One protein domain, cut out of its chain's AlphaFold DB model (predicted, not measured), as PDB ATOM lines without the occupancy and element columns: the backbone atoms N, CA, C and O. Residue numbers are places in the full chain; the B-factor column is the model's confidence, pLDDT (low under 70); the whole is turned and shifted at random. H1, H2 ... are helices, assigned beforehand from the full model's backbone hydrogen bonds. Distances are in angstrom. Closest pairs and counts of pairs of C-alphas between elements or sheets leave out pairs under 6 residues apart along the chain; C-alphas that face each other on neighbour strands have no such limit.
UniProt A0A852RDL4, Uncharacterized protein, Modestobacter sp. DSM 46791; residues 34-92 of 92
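Overview. This is residues 34 to 92 of the 92 residues of an uncharacterized protein of Modestobacter sp. DSM 46791 (UniProt A0A852RDL4). Two longer helices, H2 and H3, cross steeply near their middles as an X, and this crossing is the core of a flat, all-helix domain. The short helix H1 lies by the beginning of H2, the short helix H4 lies by the end of H3, and residues 85 to 92 stick out as a tail that adds to the longest span. The printed part has 59 residues, with four named helices in the order H1, H2, H3, H4 and no named strand. It is only just compact, close to loose, with a radius of gyration of the C-alphas of 12.5 A, and the C-alphas span 39 by 28 by 14 A.

Along the chain. The printed part begins with H1, residues 34 to 37, whose first C-alpha, that of Val 34, is at (0.403, 44.105, 28.382). H2 holds residues 43 to 55 and measures 18.2 A from first to last C-alpha. H3, residues 61 to 75, is the longest helix and measures 21.1 A, from C-alpha 61 at (6.530, 26.608, 24.620) to C-alpha 75 at (3.697, 45.718, 16.113). H4 holds residues 81 to 85 and ends with C-alpha 85 at (18.797, 42.399, 15.648).

Arrangement. H2 and H3 touch, with 20 pairs of C-alphas within 8 A. Their closest C-alphas, those of Leu 49 and Ala 68, are 4.8 A apart. Their lines stand at a steep tilt of 57 degrees, and they run opposite ways. H1 is close to H2 but not clearly touching, the closest C-alphas being those of Val 34 and Phe 45, 7.7 A apart. H4 is close to H3 but not clearly touching, the closest C-alphas being those of Val 74 and Ala 81, 6.1 A apart. H1 is apart from H3 and from H4, and H2 is apart from H4. In H3 every O i to N i+4 pair is within hydrogen-bond range, in H2 8 of 9 are, and H1 is too short for such a pair. In H4 0 of 1 is within range, beside 1 of 2 O i to N i+3 pairs.

Size, cuts and confidence. The two C-alphas farthest apart are those of Ser 39 and Pro 92, at 39.8 A. Residues 85 to 92, of which 85 belongs to H4, stand free; without them the body has 51 residues and spans 31 by 26 by 14 A. The printed part has no cut, ends at the chain's last residue, and its three links between helices are tight, with 5 residues in each. The mean pLDDT of the printed part is 80.3, and residues 77 to 92 are under 70.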
ATOM      1  N   VAL A  34       1.861  44.262  28.323       87.81
ATOM      2  CA  VAL A  34       0.403  44.105  28.382       87.81
ATOM      3  C   VAL A  34      -0.222  45.089  29.373       87.81
ATOM      4  O   VAL A  34      -1.238  45.719  29.071       87.81
ATOM      5  N   GLU A  35       0.393  45.277  30.538       87.81
ATOM      6  CA  GLU A  35      -0.070  46.249  31.522       87.81
ATOM      7  C   GLU A  35       0.034  47.692  31.010       87.81
ATOM      8  O   GLU A  35      -0.928  48.448  31.155       87.81
ATOM      9  N   THR A  36       1.149  48.071  30.380       87.50
ATOM     10  CA  THR A  36       1.406  49.460  29.972       87.50
ATOM     11  C   THR A  36       0.750  49.849  28.653       87.50
ATOM     12  O   THR A  36       0.328  50.992  28.499       87.50
ATOM     13  N   CYS A  37       0.679  48.932  27.690       87.56
ATOM     14  CA  CYS A  37       0.305  49.240  26.305       87.56
ATOM     15  C   CYS A  37      -1.076  48.705  25.932       87.56
ATOM     16  O   CYS A  37      -1.718  49.243  25.035       87.56
ATOM     17  N   PHE A  38      -1.551  47.682  26.644       86.81
ATOM     18  CA  PHE A  38      -2.800  46.994  26.329       86.81
ATOM     19  C   PHE A  38      -3.811  47.038  27.478       86.81
ATOM     20  O   PHE A  38      -4.805  46.327  27.448       86.81
ATOM     21  N   SER A  39      -3.611  47.886  28.494       89.19
ATOM     22  CA  SER A  39      -4.544  48.025  29.627       89.19
ATOM     23  C   SER A  39      -4.862  46.688  30.311       89.19
ATOM     24  O   SER A  39      -5.995  46.445  30.726       89.19
ATOM     25  N   LYS A  40      -3.849  45.821  30.437       86.31
ATOM     26  CA  LYS A  40      -3.953  44.454  30.982       86.31
ATOM     27  C   LYS A  40      -4.718  43.467  30.092       86.31
ATOM     28  O   LYS A  40      -4.969  42.343  30.531       86.31
ATOM     29  N   ASP A  41      -5.051  43.847  28.860       88.56
ATOM     30  CA  ASP A  41      -5.608  42.935  27.869       88.56
ATOM     31  C   ASP A  41      -4.511  42.038  27.284       88.56
ATOM     32  O   ASP A  41      -3.611  42.476  26.567       88.56
ATOM     33  N   TRP A  42      -4.596  40.754  27.615       91.06
ATOM     34  CA  TRP A  42      -3.678  39.727  27.134       91.06
ATOM     35  C   TRP A  42      -4.053  39.185  25.757       91.06
ATOM     36  O   TRP A  42      -3.260  38.447  25.175       91.06
ATOM     37  N   GLU A  43      -5.234  39.503  25.229       92.38
ATOM     38  CA  GLU A  43      -5.704  38.934  23.968       92.38
ATOM     39  C   GLU A  43      -4.772  39.225  22.775       92.38
ATOM     40  O   GLU A  43      -4.450  38.287  22.038       92.38
ATOM     41  N   PRO A  44      -4.211  40.442  22.611       91.69
ATOM     42  CA  PRO A  44      -3.244  40.722  21.550       91.69
ATOM     43  C   PRO A  44      -1.990  39.842  21.615       91.69
ATOM     44  O   PRO A  44      -1.457  39.448  20.575       91.69
ATOM     45  N   PHE A  45      -1.523  39.514  22.822       92.88
ATOM     46  CA  PHE A  45      -0.397  38.606  23.023       92.88
ATOM     47  C   PHE A  45      -0.803  37.145  22.791       92.88
ATOM     48  O   PHE A  45      -0.110  36.415  22.085       92.88
ATOM     49  N   ARG A  46      -1.954  36.716  23.326       93.19
ATOM     50  CA  ARG A  46      -2.482  35.351  23.162       93.19
ATOM     51  C   ARG A  46      -2.636  34.974  21.694       93.19
ATOM     52  O   ARG A  46      -2.223  33.886  21.308       93.19
ATOM     53  N   MET A  47      -3.177  35.875  20.877       94.44
ATOM     54  CA  MET A  47      -3.331  35.648  19.438       94.44
ATOM     55  C   MET A  47      -1.989  35.401  18.739       94.44
ATOM     56  O   MET A  47      -1.888  34.513  17.893       94.44
ATOM     57  N   ARG A  48      -0.938  36.128  19.132       94.62
ATOM     58  CA  ARG A  48       0.424  35.945  18.603       94.62
ATOM     59  C   ARG A  48       1.066  34.658  19.084       94.62
ATOM     60  O   ARG A  48       1.721  33.980  18.305       94.62
ATOM     61  N   LEU A  49       0.839  34.288  20.340       93.94
ATOM     62  CA  LEU A  49       1.316  33.022  20.883       93.94
ATOM     63  C   LEU A  49       0.689  31.829  20.164       93.94
ATOM     64  O   LEU A  49       1.402  30.895  19.806       93.94
ATOM     65  N   ILE A  50      -0.619  31.876  19.908       92.50
ATOM     66  CA  ILE A  50      -1.301  30.856  19.105       92.50
ATOM     67  C   ILE A  50      -0.660  30.783  17.718       92.50
ATOM     68  O   ILE A  50      -0.274  29.699  17.296       92.50
ATOM     69  N   ALA A  51      -0.466  31.923  17.048       94.56
ATOM     70  CA  ALA A  51       0.180  31.957  15.738       94.56
ATOM     71  C   ALA A  51       1.608  31.377  15.763       94.56
ATOM     72  O   ALA A  51       1.960  30.598  14.880       94.56
ATOM     73  N   ALA A  52       2.410  31.697  16.783       93.81
ATOM     74  CA  ALA A  52       3.772  31.188  16.939       93.81
ATOM     75  C   ALA A  52       3.812  29.667  17.164       93.81
ATOM     76  O   ALA A  52       4.652  28.996  16.574       93.81
ATOM     77  N   ILE A  53       2.890  29.127  17.972       92.00
ATOM     78  CA  ILE A  53       2.762  27.680  18.208       92.00
ATOM     79  C   ILE A  53       2.268  26.969  16.944       92.00
ATOM     80  O   ILE A  53       2.795  25.927  16.581       92.00
ATOM     81  N   THR A  54       1.278  27.529  16.246       94.00
ATOM     82  CA  THR A  54       0.756  26.942  15.002       94.00
ATOM     83  C   THR A  54       1.785  26.968  13.871       94.00
ATOM     84  O   THR A  54       1.787  26.077  13.028       94.00
ATOM     85  N   ALA A  55       2.668  27.968  13.837       95.88
ATOM     86  CA  ALA A  55       3.738  28.039  12.846       95.88
ATOM     87  C   ALA A  55       4.804  26.945  13.038       95.88
ATOM     88  O   ALA A  55       5.460  26.569  12.067       95.88
ATOM     89  N   ASP A  56       4.987  26.454  14.266       94.56
ATOM     90  CA  ASP A  56       5.960  25.417  14.603       94.56
ATOM     91  C   ASP A  56       5.536  24.668  15.877       94.56
ATOM     92  O   ASP A  56       5.892  25.041  16.995       94.56
ATOM     93  N   GLU A  57       4.765  23.590  15.705       91.12
ATOM     94  CA  GLU A  57       4.240  22.794  16.824       91.12
ATOM     95  C   GLU A  57       5.335  22.046  17.601       91.12
ATOM     96  O   GLU A  57       5.115  21.638  18.743       91.12
ATOM     97  N   ALA A  58       6.514  21.856  16.999       92.69
ATOM     98  CA  ALA A  58       7.652  21.217  17.653       92.69
ATOM     99  C   ALA A  58       8.452  22.197  18.526       92.69
ATOM    100  O   ALA A  58       9.283  21.759  19.329       92.69
ATOM    101  N   ARG A  59       8.212  23.510  18.392       90.69
ATOM    102  CA  ARG A  59       8.913  24.538  19.159       90.69
ATOM    103  C   ARG A  59       8.574  24.448  20.649       90.69
ATOM    104  O   ARG A  59       7.394  24.407  21.014       90.69
ATOM    105  N   PRO A  60       9.580  24.499  21.539       90.38
ATOM    106  CA  PRO A  60       9.347  24.609  22.970       90.38
ATOM    107  C   PRO A  60       8.449  25.801  23.317       90.38
ATOM    108  O   PRO A  60       8.604  26.900  22.786       90.38
ATOM    109  N   TYR A  61       7.536  25.605  24.269       86.56
ATOM    110  CA  TYR A  61       6.530  26.608  24.620       86.56
ATOM    111  C   TYR A  61       7.122  27.992  24.940       86.56
ATOM    112  O   TYR A  61       6.627  29.008  24.448       86.56
ATOM    113  N   TRP A  62       8.191  28.039  25.740       88.25
ATOM    114  CA  TRP A  62       8.826  29.299  26.130       88.25
ATOM    115  C   TRP A  62       9.557  29.991  24.974       88.25
ATOM    116  O   TRP A  62       9.648  31.216  24.960       88.25
ATOM    117  N   GLU A  63      10.002  29.243  23.963       90.69
ATOM    118  CA  GLU A  63      10.544  29.816  22.727       90.69
ATOM    119  C   GLU A  63       9.424  30.390  21.844       90.69
ATOM    120  O   GLU A  63       9.564  31.487  21.305       90.69
ATOM    121  N   SER A  64       8.269  29.717  21.757       92.06
ATOM    122  CA  SER A  64       7.063  30.273  21.114       92.06
ATOM    123  C   SER A  64       6.587  31.557  21.798       92.06
ATOM    124  O   SER A  64       6.121  32.482  21.136       92.06
ATOM    125  N   TRP A  65       6.757  31.641  23.118       92.44
ATOM    126  CA  TRP A  65       6.498  32.836  23.921       92.44
ATOM    127  C   TRP A  65       7.383  34.018  23.533       92.44
ATOM    128  O   TRP A  65       6.871  35.121  23.351       92.44
ATOM    129  N   THR A  66       8.687  33.790  23.369       92.69
ATOM    130  CA  THR A  66       9.623  34.829  22.923       92.69
ATOM    131  C   THR A  66       9.268  35.332  21.527       92.69
ATOM    132  O   THR A  66       9.191  36.539  21.330       92.69
ATOM    133  N   VAL A  67       8.930  34.441  20.589       94.38
ATOM    134  CA  VAL A  67       8.515  34.853  19.235       94.38
ATOM    135  C   VAL A  67       7.228  35.679  19.252       94.38
ATOM    136  O   VAL A  67       7.126  36.694  18.568       94.38
ATOM    137  N   ALA A  68       6.249  35.290  20.068       94.31
ATOM    138  CA  ALA A  68       5.027  36.071  20.231       94.31
ATOM    139  C   ALA A  68       5.289  37.453  20.849       94.31
ATOM    140  O   ALA A  68       4.628  38.429  20.491       94.31
ATOM    141  N   LEU A  69       6.243  37.535  21.780       92.62
ATOM    142  CA  LEU A  69       6.643  38.778  22.430       92.62
ATOM    143  C   LEU A  69       7.382  39.710  21.466       92.62
ATOM    144  O   LEU A  69       7.083  40.899  21.434       92.62
ATOM    145  N   GLU A  70       8.299  39.180  20.661       92.94
ATOM    146  CA  GLU A  70       8.990  39.927  19.607       92.94
ATOM    147  C   GLU A  70       7.989  40.523  18.611       92.94
ATOM    148  O   GLU A  70       8.012  41.729  18.365       92.94
ATOM    149  N   ASP A  71       7.040  39.720  18.120       92.06
ATOM    150  CA  ASP A  71       6.002  40.199  17.200       92.06
ATOM    151  C   ASP A  71       5.099  41.268  17.843       92.06
ATOM    152  O   ASP A  71       4.749  42.276  17.216       92.06
ATOM    153  N   LEU A  72       4.756  41.096  19.126       90.31
ATOM    154  CA  LEU A  72       3.996  42.091  19.882       90.31
ATOM    155  C   LEU A  72       4.770  43.414  19.976       90.31
ATOM    156  O   LEU A  72       4.196  44.474  19.729       90.31
ATOM    157  N   LEU A  73       6.062  43.365  20.302       88.56
ATOM    158  CA  LEU A  73       6.913  44.545  20.470       88.56
ATOM    159  C   LEU A  73       7.112  45.309  19.158       88.56
ATOM    160  O   LEU A  73       6.973  46.536  19.152       88.56
ATOM    161  N   VAL A  74       7.345  44.592  18.054       86.81
ATOM    162  CA  VAL A  74       7.456  45.177  16.708       86.81
ATOM    163  C   VAL A  74       6.143  45.840  16.301       86.81
ATOM    164  O   VAL A  74       6.140  46.985  15.850       86.81
ATOM    165  N   THR A  75       5.006  45.166  16.509       80.75
ATOM    166  CA  THR A  75       3.697  45.718  16.113       80.75
ATOM    167  C   THR A  75       3.306  46.943  16.946       80.75
ATOM    168  O   THR A  75       2.623  47.839  16.454       80.75
ATOM    169  N   THR A  76       3.732  46.997  18.208       75.50
ATOM    170  CA  THR A  76       3.427  48.112  19.123       75.50
ATOM    171  C   THR A  76       4.396  49.294  18.940       75.50
ATOM    172  O   THR A  76       4.237  50.318  19.598       75.50
ATOM    173  N   ALA A  77       5.385  49.180  18.038       64.25
ATOM    174  CA  ALA A  77       6.436  50.171  17.773       64.25
ATOM    175  C   ALA A  77       7.266  50.578  19.012       64.25
ATOM    176  O   ALA A  77       7.843  51.663  19.050       64.25
ATOM    177  N   LEU A  78       7.336  49.709  20.030       62.25
ATOM    178  CA  LEU A  78       8.178  49.908  21.223       62.25
ATOM    179  C   LEU A  78       9.645  49.551  20.968       62.25
ATOM    180  O   LEU A  78      10.521  50.036  21.677       62.25
ATOM    181  N   LEU A  79       9.897  48.723  19.955       54.31
ATOM    182  CA  LEU A  79      11.212  48.420  19.407       54.31
ATOM    183  C   LEU A  79      11.072  48.463  17.886       54.31
ATOM    184  O   LEU A  79      10.153  47.849  17.338       54.31
ATOM    185  N   SER A  80      11.946  49.195  17.197       51.56
ATOM    186  CA  SER A  80      12.040  49.041  15.745       51.56
ATOM    187  C   SER A  80      12.595  47.645  15.445       51.56
ATOM    188  O   SER A  80      13.355  47.100  16.246       51.56
ATOM    189  N   ALA A  81      12.260  47.046  14.298       55.34
ATOM    190  CA  ALA A  81      12.803  45.736  13.906       55.34
ATOM    191  C   ALA A  81      14.351  45.711  13.890       55.34
ATOM    192  O   ALA A  81      14.955  44.669  14.134       55.34
ATOM    193  N   ASP A  82      14.979  46.872  13.677       53.47
ATOM    194  CA  ASP A  82      16.426  47.089  13.800       53.47
ATOM    195  C   ASP A  82      16.966  46.840  15.225       53.47
ATOM    196  O   ASP A  82      18.052  46.285  15.387       53.47
ATOM    197  N   ASP A  83      16.208  47.180  16.272       54.84
ATOM    198  CA  ASP A  83      16.669  47.082  17.665       54.84
ATOM    199  C   ASP A  83      16.744  45.622  18.151       54.84
ATOM    200  O   ASP A  83      17.613  45.265  18.951       54.84
ATOM    201  N   LEU A  84      15.874  44.745  17.631       54.81
ATOM    202  CA  LEU A  84      15.863  43.315  17.972       54.81
ATOM    203  C   LEU A  84      17.088  42.574  17.421       54.81
ATOM    204  O   LEU A  84      17.632  41.696  18.096       54.81
ATOM    205  N   GLY A  85      17.587  42.973  16.246       55.81
ATOM    206  CA  GLY A  85      18.797  42.399  15.648       55.81
ATOM    207  C   GLY A  85      20.061  42.607  16.491       55.81
ATOM    208  O   GLY A  85      21.010  41.832  16.379       55.81
ATOM    209  N   HIS A  86      20.061  43.608  17.376       52.50
ATOM    210  CA  HIS A  86      21.182  43.931  18.259       52.50
ATOM    211  C   HIS A  86      21.094  43.300  19.658       52.50
ATOM    212  O   HIS A  86      22.087  43.309  20.388       52.50
ATOM    213  N   MET A  87      19.941  42.741  20.041       51.25
ATOM    214  CA  MET A  87      19.733  42.120  21.357       51.25
ATOM    215  C   MET A  87      19.989  40.612  21.379       51.25
ATOM    216  O   MET A  87      20.201  40.052  22.457       51.25
ATOM    217  N   VAL A  88      20.014  39.951  20.220       51.00
ATOM    218  CA  VAL A  88      20.482  38.566  20.117       51.00
ATOM    219  C   VAL A  88      22.012  38.593  20.185       51.00
ATOM    220  O   VAL A  88      22.638  39.077  19.240       51.00
ATOM    221  N   PRO A  89      22.664  38.100  21.261       43.53
ATOM    222  CA  PRO A  89      24.104  37.929  21.223       43.53
ATOM    223  C   PRO A  89      24.412  36.960  20.086       43.53
ATOM    224  O   PRO A  89      23.969  35.809  20.093       43.53
ATOM    225  N   THR A  90      25.154  37.447  19.097       43.38
ATOM    226  CA  THR A  90      25.813  36.627  18.088       43.38
ATOM    227  C   THR A  90      26.608  35.564  18.829       43.38
ATOM    228  O   THR A  90      27.630  35.837  19.460       43.38
ATOM    229  N   ARG A  91      26.064  34.346  18.854       42.28
ATOM    230  CA  ARG A  91      26.725  33.209  19.478       42.28
ATOM    231  C   ARG A  91      28.022  32.958  18.690       42.28
ATOM    232  O   ARG A  91      27.927  32.831  17.469       42.28
ATOM    233  N   PRO A  92      29.196  32.960  19.348       48.53
ATOM    234  CA  PRO A  92      30.472  32.700  18.688       48.53
ATOM    235  C   PRO A  92      30.572  31.259  18.176       48.53
ATOM    236  O   PRO A  92      29.881  30.372  18.737       48.53
TER     237      PRO A  92